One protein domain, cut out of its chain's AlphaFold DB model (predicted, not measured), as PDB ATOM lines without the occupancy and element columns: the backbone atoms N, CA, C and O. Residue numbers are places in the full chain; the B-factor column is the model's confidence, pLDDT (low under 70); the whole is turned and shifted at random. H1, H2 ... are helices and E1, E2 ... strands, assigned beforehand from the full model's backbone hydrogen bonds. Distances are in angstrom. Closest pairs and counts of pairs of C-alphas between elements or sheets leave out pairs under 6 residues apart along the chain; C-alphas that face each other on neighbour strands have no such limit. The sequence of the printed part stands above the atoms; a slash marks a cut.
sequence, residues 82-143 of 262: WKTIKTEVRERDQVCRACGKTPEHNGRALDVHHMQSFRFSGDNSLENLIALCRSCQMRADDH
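AT A GLANCE: This is residues 82 to 143 of the 262 residues of the protein "HNHc domain-containing protein" of Actinobacteria bacterium (UniProt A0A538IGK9). A short ribbon of two strands, E1 and E2, forms the middle, with H1 over one side and H4 over the other. Loops holding the small helices H2 and H3 extend past its two ends. The printed part has 62 residues, in the order H1 H2 E1 H3 E2 H4; the sheet E1 - E2 is antiparallel, and the class is mixed. It is compact, with a radius of gyration of the C-alphas of 11.1 A and spans of 32 by 27 by 15 A.

IN THESE COORDINATES: Find E1 at residues 111 to 114 and E2 at 129 to 132. H1, residues 82 to 93, runs 16.4 A from C-alpha 82 at (45.161, -31.693, 3.896). H2 is 103 to 106, H3 118 to 121; H4, 134 to 141, ends at C-alpha 141 (40.681, -33.659, -14.673).

HOW THE PARTS SIT: Between E1 and E2, look for N 111 and O 132, 2.8 A apart, within hydrogen-bond range. The closest C-alphas of H1 and E2, Arg 90 and Ala 131, are 6.1 A apart; those of E1 and H4, Asp 111 and Arg 134, 6.7 A. H1 and H4 are apart. In both, every O i to N i+4 pair is within hydrogen-bond range; H2 and H3 are too short for one.

THE WHOLE: The printed part has no cut and no long link. Residues 141 to 143 have pLDDT under 70.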
ATOM      1  N   TRP A  82      45.589 -30.921   5.068       92.38
ATOM      2  CA  TRP A  82      45.161 -31.693   3.896       92.38
ATOM      3  C   TRP A  82      45.299 -33.213   4.058       92.38
ATOM      4  O   TRP A  82      44.520 -33.980   3.493       92.38
ATOM      5  N   LYS A  83      46.299 -33.683   4.812       91.88
ATOM      6  CA  LYS A  83      46.461 -35.123   5.069       91.88
ATOM      7  C   LYS A  83      45.279 -35.678   5.867       91.88
ATOM      8  O   LYS A  83      44.746 -36.702   5.457       91.88
ATOM      9  N   THR A  84      44.868 -34.979   6.921       94.25
ATOM     10  CA  THR A  84      43.736 -35.350   7.781       94.25
ATOM     11  C   THR A  84      42.431 -35.349   6.992       94.25
ATOM     12  O   THR A  84      41.761 -36.373   6.922       94.25
ATOM     13  N   ILE A  85      42.161 -34.269   6.256       94.56
ATOM     14  CA  ILE A  85      40.953 -34.136   5.426       94.56
ATOM     15  C   ILE A  85      40.866 -35.265   4.387       94.56
ATOM     16  O   ILE A  85      39.805 -35.843   4.162       94.56
ATOM     17  N   LYS A  86      41.990 -35.646   3.763       95.12
ATOM     18  CA  LYS A  86      41.998 -36.785   2.832       95.12
ATOM     19  C   LYS A  86      41.626 -38.102   3.500       95.12
ATOM     20  O   LYS A  86      41.024 -38.947   2.838       95.12
ATOM     21  N   THR A  87      42.056 -38.311   4.738       95.00
ATOM     22  CA  THR A  87      41.706 -39.507   5.504       95.00
ATOM     23  C   THR A  87      40.209 -39.515   5.784       95.00
ATOM     24  O   THR A  87      39.548 -40.464   5.382       95.00
ATOM     25  N   GLU A  88      39.653 -38.411   6.289       95.38
ATOM     26  CA  GLU A  88      38.216 -38.271   6.565       95.38
ATOM     27  C   GLU A  88      37.345 -38.523   5.321       95.38
ATOM     28  O   GLU A  88      36.365 -39.265   5.373       95.38
ATOM     29  N   VAL A  89      37.719 -37.975   4.158       93.75
ATOM     30  CA  VAL A  89      36.972 -38.200   2.906       93.75
ATOM     31  C   VAL A  89      37.006 -39.670   2.485       93.75
ATOM     32  O   VAL A  89      36.001 -40.207   2.017       93.75
ATOM     33  N   ARG A  90      38.152 -40.341   2.640       95.12
ATOM     34  CA  ARG A  90      38.283 -41.769   2.309       95.12
ATOM     35  C   ARG A  90      37.505 -42.639   3.279       95.12
ATOM     36  O   ARG A  90      36.881 -43.597   2.834       95.12
ATOM     37  N   GLU A  91      37.512 -42.280   4.556       93.56
ATOM     38  CA  GLU A  91      36.742 -42.956   5.593       93.56
ATOM     39  C   GLU A  91      35.235 -42.818   5.359       93.56
ATOM     40  O   GLU A  91      34.501 -43.798   5.482       93.56
ATOM     41  N   ARG A  92      34.778 -41.634   4.938       92.69
ATOM     42  CA  ARG A  92      33.378 -41.376   4.579       92.69
ATOM     43  C   ARG A  92      32.938 -42.156   3.343       92.69
ATOM     44  O   ARG A  92      31.856 -42.739   3.324       92.69
ATOM     45  N   ASP A  93      33.734 -42.104   2.276       91.56
ATOM     46  CA  ASP A  93      33.293 -42.579   0.967       91.56
ATOM     47  C   ASP A  93      33.541 -44.074   0.757       91.56
ATOM     48  O   ASP A  93      32.705 -44.709   0.110       91.56
ATOM     49  N   GLN A  94      34.653 -44.610   1.289       93.06
ATOM     50  CA  GLN A  94      35.173 -45.995   1.211       93.06
ATOM     51  C   GLN A  94      35.389 -46.564  -0.203       93.06
ATOM     52  O   GLN A  94      36.304 -47.344  -0.443       93.06
ATOM     53  N   VAL A  95      34.581 -46.154  -1.173       92.81
ATOM     54  CA  VAL A  95      34.580 -46.571  -2.569       92.81
ATOM     55  C   VAL A  95      34.546 -45.343  -3.470       92.81
ATOM     56  O   VAL A  95      34.123 -44.255  -3.078       92.81
ATOM     57  N   CYS A  96      34.968 -45.509  -4.722       92.56
ATOM     58  CA  CYS A  96      34.848 -44.462  -5.726       92.56
ATOM     59  C   CYS A  96      33.385 -44.034  -5.867       92.56
ATOM     60  O   CYS A  96      32.548 -44.808  -6.336       92.56
ATOM     61  N   ARG A  97      33.077 -42.777  -5.558       91.44
ATOM     62  CA  ARG A  97      31.701 -42.261  -5.593       91.44
ATOM     63  C   ARG A  97      31.117 -42.136  -7.002       91.44
ATOM     64  O   ARG A  97      29.909 -41.990  -7.150       91.44
ATOM     65  N   ALA A  98      31.953 -42.238  -8.036       86.75
ATOM     66  CA  ALA A  98      31.519 -42.205  -9.431       86.75
ATOM     67  C   ALA A  98      31.219 -43.592 -10.029       86.75
ATOM     68  O   ALA A  98      30.374 -43.697 -10.916       86.75
ATOM     69  N   CYS A  99      31.918 -44.656  -9.608       88.94
ATOM     70  CA  CYS A  99      31.768 -45.988 -10.219       88.94
ATOM     71  C   CYS A  99      31.684 -47.166  -9.239       88.94
ATOM     72  O   CYS A  99      31.592 -48.303  -9.686       88.94
ATOM     73  N   GLY A 100      31.750 -46.924  -7.930       90.31
ATOM     74  CA  GLY A 100      31.669 -47.954  -6.887       90.31
ATOM     75  C   GLY A 100      32.936 -48.793  -6.693       90.31
ATOM     76  O   GLY A 100      32.942 -49.701  -5.873       90.31
ATOM     77  N   LYS A 101      34.021 -48.515  -7.424       91.75
ATOM     78  CA  LYS A 101      35.277 -49.273  -7.318       91.75
ATOM     79  C   LYS A 101      35.933 -49.090  -5.938       91.75
ATOM     80  O   LYS A 101      36.161 -47.950  -5.534       91.75
ATOM     81  N   THR A 102      36.272 -50.191  -5.266       93.44
ATOM     82  CA  THR A 102      36.977 -50.184  -3.969       93.44
ATOM     83  C   THR A 102      38.474 -49.851  -4.132       93.44
ATOM     84  O   THR A 102      38.995 -49.945  -5.253       93.44
ATOM     85  N   PRO A 103      39.192 -49.455  -3.062       94.19
ATOM     86  CA  PRO A 103      40.635 -49.202  -3.099       94.19
ATOM     87  C   PRO A 103      41.442 -50.409  -3.597       94.19
ATOM     88  O   PRO A 103      42.378 -50.238  -4.382       94.19
ATOM     89  N   GLU A 104      41.030 -51.623  -3.232       94.25
ATOM     90  CA  GLU A 104      41.669 -52.886  -3.625       94.25
ATOM     91  C   GLU A 104      41.555 -53.077  -5.140       94.25
ATOM     92  O   GLU A 104      42.553 -53.239  -5.836       94.25
ATOM     93  N   HIS A 105      40.346 -52.921  -5.693       92.12
ATOM     94  CA  HIS A 105      40.101 -52.994  -7.140       92.12
ATOM     95  C   HIS A 105      40.690 -51.812  -7.933       92.12
ATOM     96  O   HIS A 105      40.762 -51.842  -9.170       92.12
ATOM     97  N   ASN A 106      41.035 -50.720  -7.250       93.31
ATOM     98  CA  ASN A 106      41.770 -49.589  -7.809       93.31
ATOM     99  C   ASN A 106      43.292 -49.809  -7.757       93.31
ATOM    100  O   ASN A 106      44.017 -49.074  -8.424       93.31
ATOM    101  N   GLY A 107      43.772 -50.795  -6.989       94.62
ATOM    102  CA  GLY A 107      45.194 -51.074  -6.770       94.62
ATOM    103  C   GLY A 107      45.926 -49.992  -5.967       94.62
ATOM    104  O   GLY A 107      47.151 -50.000  -5.903       94.62
ATOM    105  N   ARG A 108      45.193 -49.019  -5.406       93.75
ATOM    106  CA  ARG A 108      45.711 -47.917  -4.582       93.75
ATOM    107  C   ARG A 108      44.573 -47.214  -3.850       93.75
ATOM    108  O   ARG A 108      43.421 -47.244  -4.294       93.75
ATOM    109  N   ALA A 109      44.930 -46.467  -2.807       94.56
ATOM    110  CA  ALA A 109      44.012 -45.550  -2.144       94.56
ATOM    111  C   ALA A 109      43.330 -44.608  -3.151       94.56
ATOM    112  O   ALA A 109      43.954 -44.137  -4.110       94.56
ATOM    113  N   LEU A 110      42.047 -44.333  -2.913       95.19
ATOM    114  CA  LEU A 110      41.259 -43.417  -3.732       95.19
ATOM    115  C   LEU A 110      41.856 -42.005  -3.676       95.19
ATOM    116  O   LEU A 110      42.363 -41.547  -2.641       95.19
ATOM    117  N   ASP A 111      41.807 -41.321  -4.811       94.25
ATOM    118  CA  ASP A 111      42.200 -39.927  -4.932       94.25
ATOM    119  C   ASP A 111      41.053 -39.044  -4.426       94.25
ATOM    120  O   ASP A 111      39.881 -39.360  -4.623       94.25
ATOM    121  N   VAL A 112      41.387 -37.952  -3.740       93.31
ATOM    122  CA  VAL A 112      40.402 -36.989  -3.233       93.31
ATOM    123  C   VAL A 112      40.351 -35.818  -4.204       93.31
ATOM    124  O   VAL A 112      41.352 -35.126  -4.393       93.31
ATOM    125  N   HIS A 113      39.197 -35.642  -4.838       90.25
ATOM    126  CA  HIS A 113      38.954 -34.638  -5.864       90.25
ATOM    127  C   HIS A 113      38.135 -33.477  -5.306       90.25
ATOM    128  O   HIS A 113      37.121 -33.702  -4.647       90.25
ATOM    129  N   HIS A 114      38.521 -32.244  -5.633       88.62
ATOM    130  CA  HIS A 114      37.710 -31.054  -5.374       88.62
ATOM    131  C   HIS A 114      36.649 -30.868  -6.466       88.62
ATOM    132  O   HIS A 114      36.996 -30.646  -7.625       88.62
ATOM    133  N   MET A 115      35.364 -30.906  -6.111       85.06
ATOM    134  CA  MET A 115      34.250 -30.670  -7.044       85.06
ATOM    135  C   MET A 115      34.291 -29.252  -7.629       85.06
ATOM    136  O   MET A 115      34.211 -29.050  -8.849       85.06
ATOM    137  N   GLN A 116      34.475 -28.262  -6.761       82.12
ATOM    138  CA  GLN A 116      34.865 -26.911  -7.117       82.12
ATOM    139  C   GLN A 116      36.359 -26.749  -6.868       82.12
ATOM    140  O   GLN A 116      36.840 -26.931  -5.754       82.12
ATOM    141  N   SER A 117      37.102 -26.396  -7.918       80.75
ATOM    142  CA  SER A 117      38.560 -26.305  -7.850       80.75
ATOM    143  C   SER A 117      39.024 -25.397  -6.711       80.75
ATOM    144  O   SER A 117      38.717 -24.202  -6.701       80.75
ATOM    145  N   PHE A 118      39.865 -25.957  -5.839       82.88
ATOM    146  CA  PHE A 118      40.485 -25.252  -4.718       82.88
ATOM    147  C   PHE A 118      41.189 -23.957  -5.134       82.88
ATOM    148  O   PHE A 118      41.206 -22.986  -4.392       82.88
ATOM    149  N   ARG A 119      41.733 -23.898  -6.355       74.94
ATOM    150  CA  ARG A 119      42.366 -22.686  -6.893       74.94
ATOM    151  C   ARG A 119      41.434 -21.468  -6.859       74.94
ATOM    152  O   ARG A 119      41.913 -20.350  -6.724       74.94
ATOM    153  N   PHE A 120      40.136 -21.679  -7.073       75.44
ATOM    154  CA  PHE A 120      39.152 -20.601  -7.148       75.44
ATOM    155  C   PHE A 120      38.357 -20.437  -5.859       75.44
ATOM    156  O   PHE A 120      37.973 -19.316  -5.550       75.44
ATOM    157  N   SER A 121      38.093 -21.526  -5.138       81.06
ATOM    158  CA  SER A 121      37.282 -21.480  -3.920       81.06
ATOM    159  C   SER A 121      38.103 -21.389  -2.637       81.06
ATOM    160  O   SER A 121      37.606 -20.874  -1.645       81.06
ATOM    161  N   GLY A 122      39.334 -21.911  -2.625       84.38
ATOM    162  CA  GLY A 122      40.081 -22.162  -1.389       84.38
ATOM    163  C   GLY A 122      39.391 -23.165  -0.457       84.38
ATOM    164  O   GLY A 122      39.758 -23.272   0.709       84.38
ATOM    165  N   ASP A 123      38.381 -23.882  -0.955       85.31
ATOM    166  CA  ASP A 123      37.453 -24.646  -0.131       85.31
ATOM    167  C   ASP A 123      37.882 -26.113  -0.010       85.31
ATOM    168  O   ASP A 123      37.908 -26.853  -0.999       85.31
ATOM    169  N   ASN A 124      38.211 -26.516   1.216       91.00
ATOM    170  CA  ASN A 124      38.553 -27.883   1.604       91.00
ATOM    171  C   ASN A 124      37.447 -28.557   2.434       91.00
ATOM    172  O   ASN A 124      37.719 -29.569   3.079       91.00
ATOM    173  N   SER A 125      36.229 -28.009   2.463       90.25
ATOM    174  CA  SER A 125      35.126 -28.632   3.183       90.25
ATOM    175  C   SER A 125      34.838 -30.029   2.622       90.25
ATOM    176  O   SER A 125      35.026 -30.301   1.430       90.25
ATOM    177  N   LEU A 126      34.382 -30.948   3.477       89.19
ATOM    178  CA  LEU A 126      34.086 -32.321   3.060       89.19
ATOM    179  C   LEU A 126      33.018 -32.351   1.957       89.19
ATOM    180  O   LEU A 126      33.043 -33.231   1.097       89.19
ATOM    181  N   GLU A 127      32.109 -31.379   1.944       88.25
ATOM    182  CA  GLU A 127      31.055 -31.214   0.943       88.25
ATOM    183  C   GLU A 127      31.602 -30.840  -0.432       88.25
ATOM    184  O   GLU A 127      30.941 -31.126  -1.425       88.25
ATOM    185  N   ASN A 128      32.792 -30.234  -0.509       87.62
ATOM    186  CA  ASN A 128      33.476 -29.932  -1.765       87.62
ATOM    187  C   ASN A 128      34.412 -31.069  -2.223       87.62
ATOM    188  O   ASN A 128      34.994 -31.010  -3.310       87.62
ATOM    189  N   LEU A 129      34.555 -32.132  -1.426       91.06
ATOM    190  CA  LEU A 129      35.506 -33.215  -1.664       91.06
ATOM    191  C   LEU A 129      34.821 -34.551  -1.939       91.06
ATOM    192  O   LEU A 129      33.807 -34.902  -1.336       91.06
ATOM    193  N   ILE A 130      35.404 -35.333  -2.847       93.56
ATOM    194  CA  ILE A 130      34.865 -36.636  -3.243       93.56
ATOM    195  C   ILE A 130      35.974 -37.652  -3.531       93.56
ATOM    196  O   ILE A 130      36.962 -37.330  -4.193       93.56
ATOM    197  N   ALA A 131      35.819 -38.889  -3.049       95.00
ATOM    198  CA  ALA A 131      36.766 -39.968  -3.314       95.00
ATOM    199  C   ALA A 131      36.520 -40.617  -4.687       95.00
ATOM    200  O   ALA A 131      35.428 -41.117  -4.983       95.00
ATOM    201  N   LEU A 132      37.558 -40.663  -5.525       94.12
ATOM    202  CA  LEU A 132      37.530 -41.219  -6.877       94.12
ATOM    203  C   LEU A 132      38.649 -42.241  -7.103       94.12
ATOM    204  O   LEU A 132      39.757 -42.125  -6.588       94.12
ATOM    205  N   CYS A 133      38.381 -43.243  -7.940       94.25
ATOM    206  CA  CYS A 133      39.424 -44.126  -8.461       94.25
ATOM    207  C   CYS A 133      40.236 -43.415  -9.557       94.25
ATOM    208  O   CYS A 133      39.757 -42.451 -10.164       94.25
ATOM    209  N   ARG A 134      41.434 -43.922  -9.877       90.94
ATOM    210  CA  ARG A 134      42.374 -43.252 -10.794       90.94
ATOM    211  C   ARG A 134      41.751 -42.933 -12.158       90.94
ATOM    212  O   ARG A 134      41.946 -41.840 -12.685       90.94
ATOM    213  N   SER A 135      40.967 -43.854 -12.719       89.50
ATOM    214  CA  SER A 135      40.304 -43.656 -14.015       89.50
ATOM    215  C   SER A 135      39.163 -42.635 -13.961       89.50
ATOM    216  O   SER A 135      38.903 -41.944 -14.944       89.50
ATOM    217  N   CYS A 136      38.471 -42.506 -12.827       88.50
ATOM    218  CA  CYS A 136      37.452 -41.473 -12.639       88.50
ATOM    219  C   CYS A 136      38.089 -40.105 -12.413       88.50
ATOM    220  O   CYS A 136      37.655 -39.144 -13.040       88.50
ATOM    221  N   GLN A 137      39.152 -40.048 -11.610       88.12
ATOM    222  CA  GLN A 137      39.948 -38.844 -11.392       88.12
ATOM    223  C   GLN A 137      40.470 -38.276 -12.720       88.12
ATOM    224  O   GLN A 137      40.255 -37.108 -13.008       88.12
ATOM    225  N   MET A 138      41.069 -39.114 -13.581       83.25
ATOM    226  CA  MET A 138      41.549 -38.671 -14.901       83.25
ATOM    227  C   MET A 138      40.449 -38.051 -15.758       83.25
ATOM    228  O   MET A 138      40.674 -37.026 -16.388       83.25
ATOM    229  N   ARG A 139      39.260 -38.662 -15.778       80.25
ATOM    230  CA  ARG A 139      38.120 -38.142 -16.548       80.25
ATOM    231  C   ARG A 139      37.602 -36.821 -15.983       80.25
ATOM    232  O   ARG A 139      37.184 -35.965 -16.754       80.25
ATOM    233  N   ALA A 140      37.640 -36.650 -14.663       74.38
ATOM    234  CA  ALA A 140      37.283 -35.390 -14.021       74.38
ATOM    235  C   ALA A 140      38.296 -34.276 -14.350       74.38
ATOM    236  O   ALA A 140      37.892 -33.149 -14.636       74.38
ATOM    237  N   ASP A 141      39.592 -34.605 -14.390       66.62
ATOM    238  CA  ASP A 141      40.681 -33.659 -14.673       66.62
ATOM    239  C   ASP A 141      40.780 -33.264 -16.164       66.62
ATOM    240  O   ASP A 141      41.145 -32.129 -16.482       66.62
ATOM    241  N   ASP A 142      40.413 -34.157 -17.094       51.91
ATOM    242  CA  ASP A 142      40.463 -33.913 -18.550       51.91
ATOM    243  C   ASP A 142      39.466 -32.821 -19.019       51.91
ATOM    244  O   ASP A 142      39.580 -32.251 -20.105       51.91
ATOM    245  N   HIS A 143      38.533 -32.404 -18.156       50.91
ATOM    246  CA  HIS A 143      37.667 -31.238 -18.369       50.91
ATOM    247  C   HIS A 143      38.334 -29.892 -18.023       50.91
ATOM    248  O   HIS A 143      37.673 -28.943 -17.594       50.91
TER     249      HIS A 143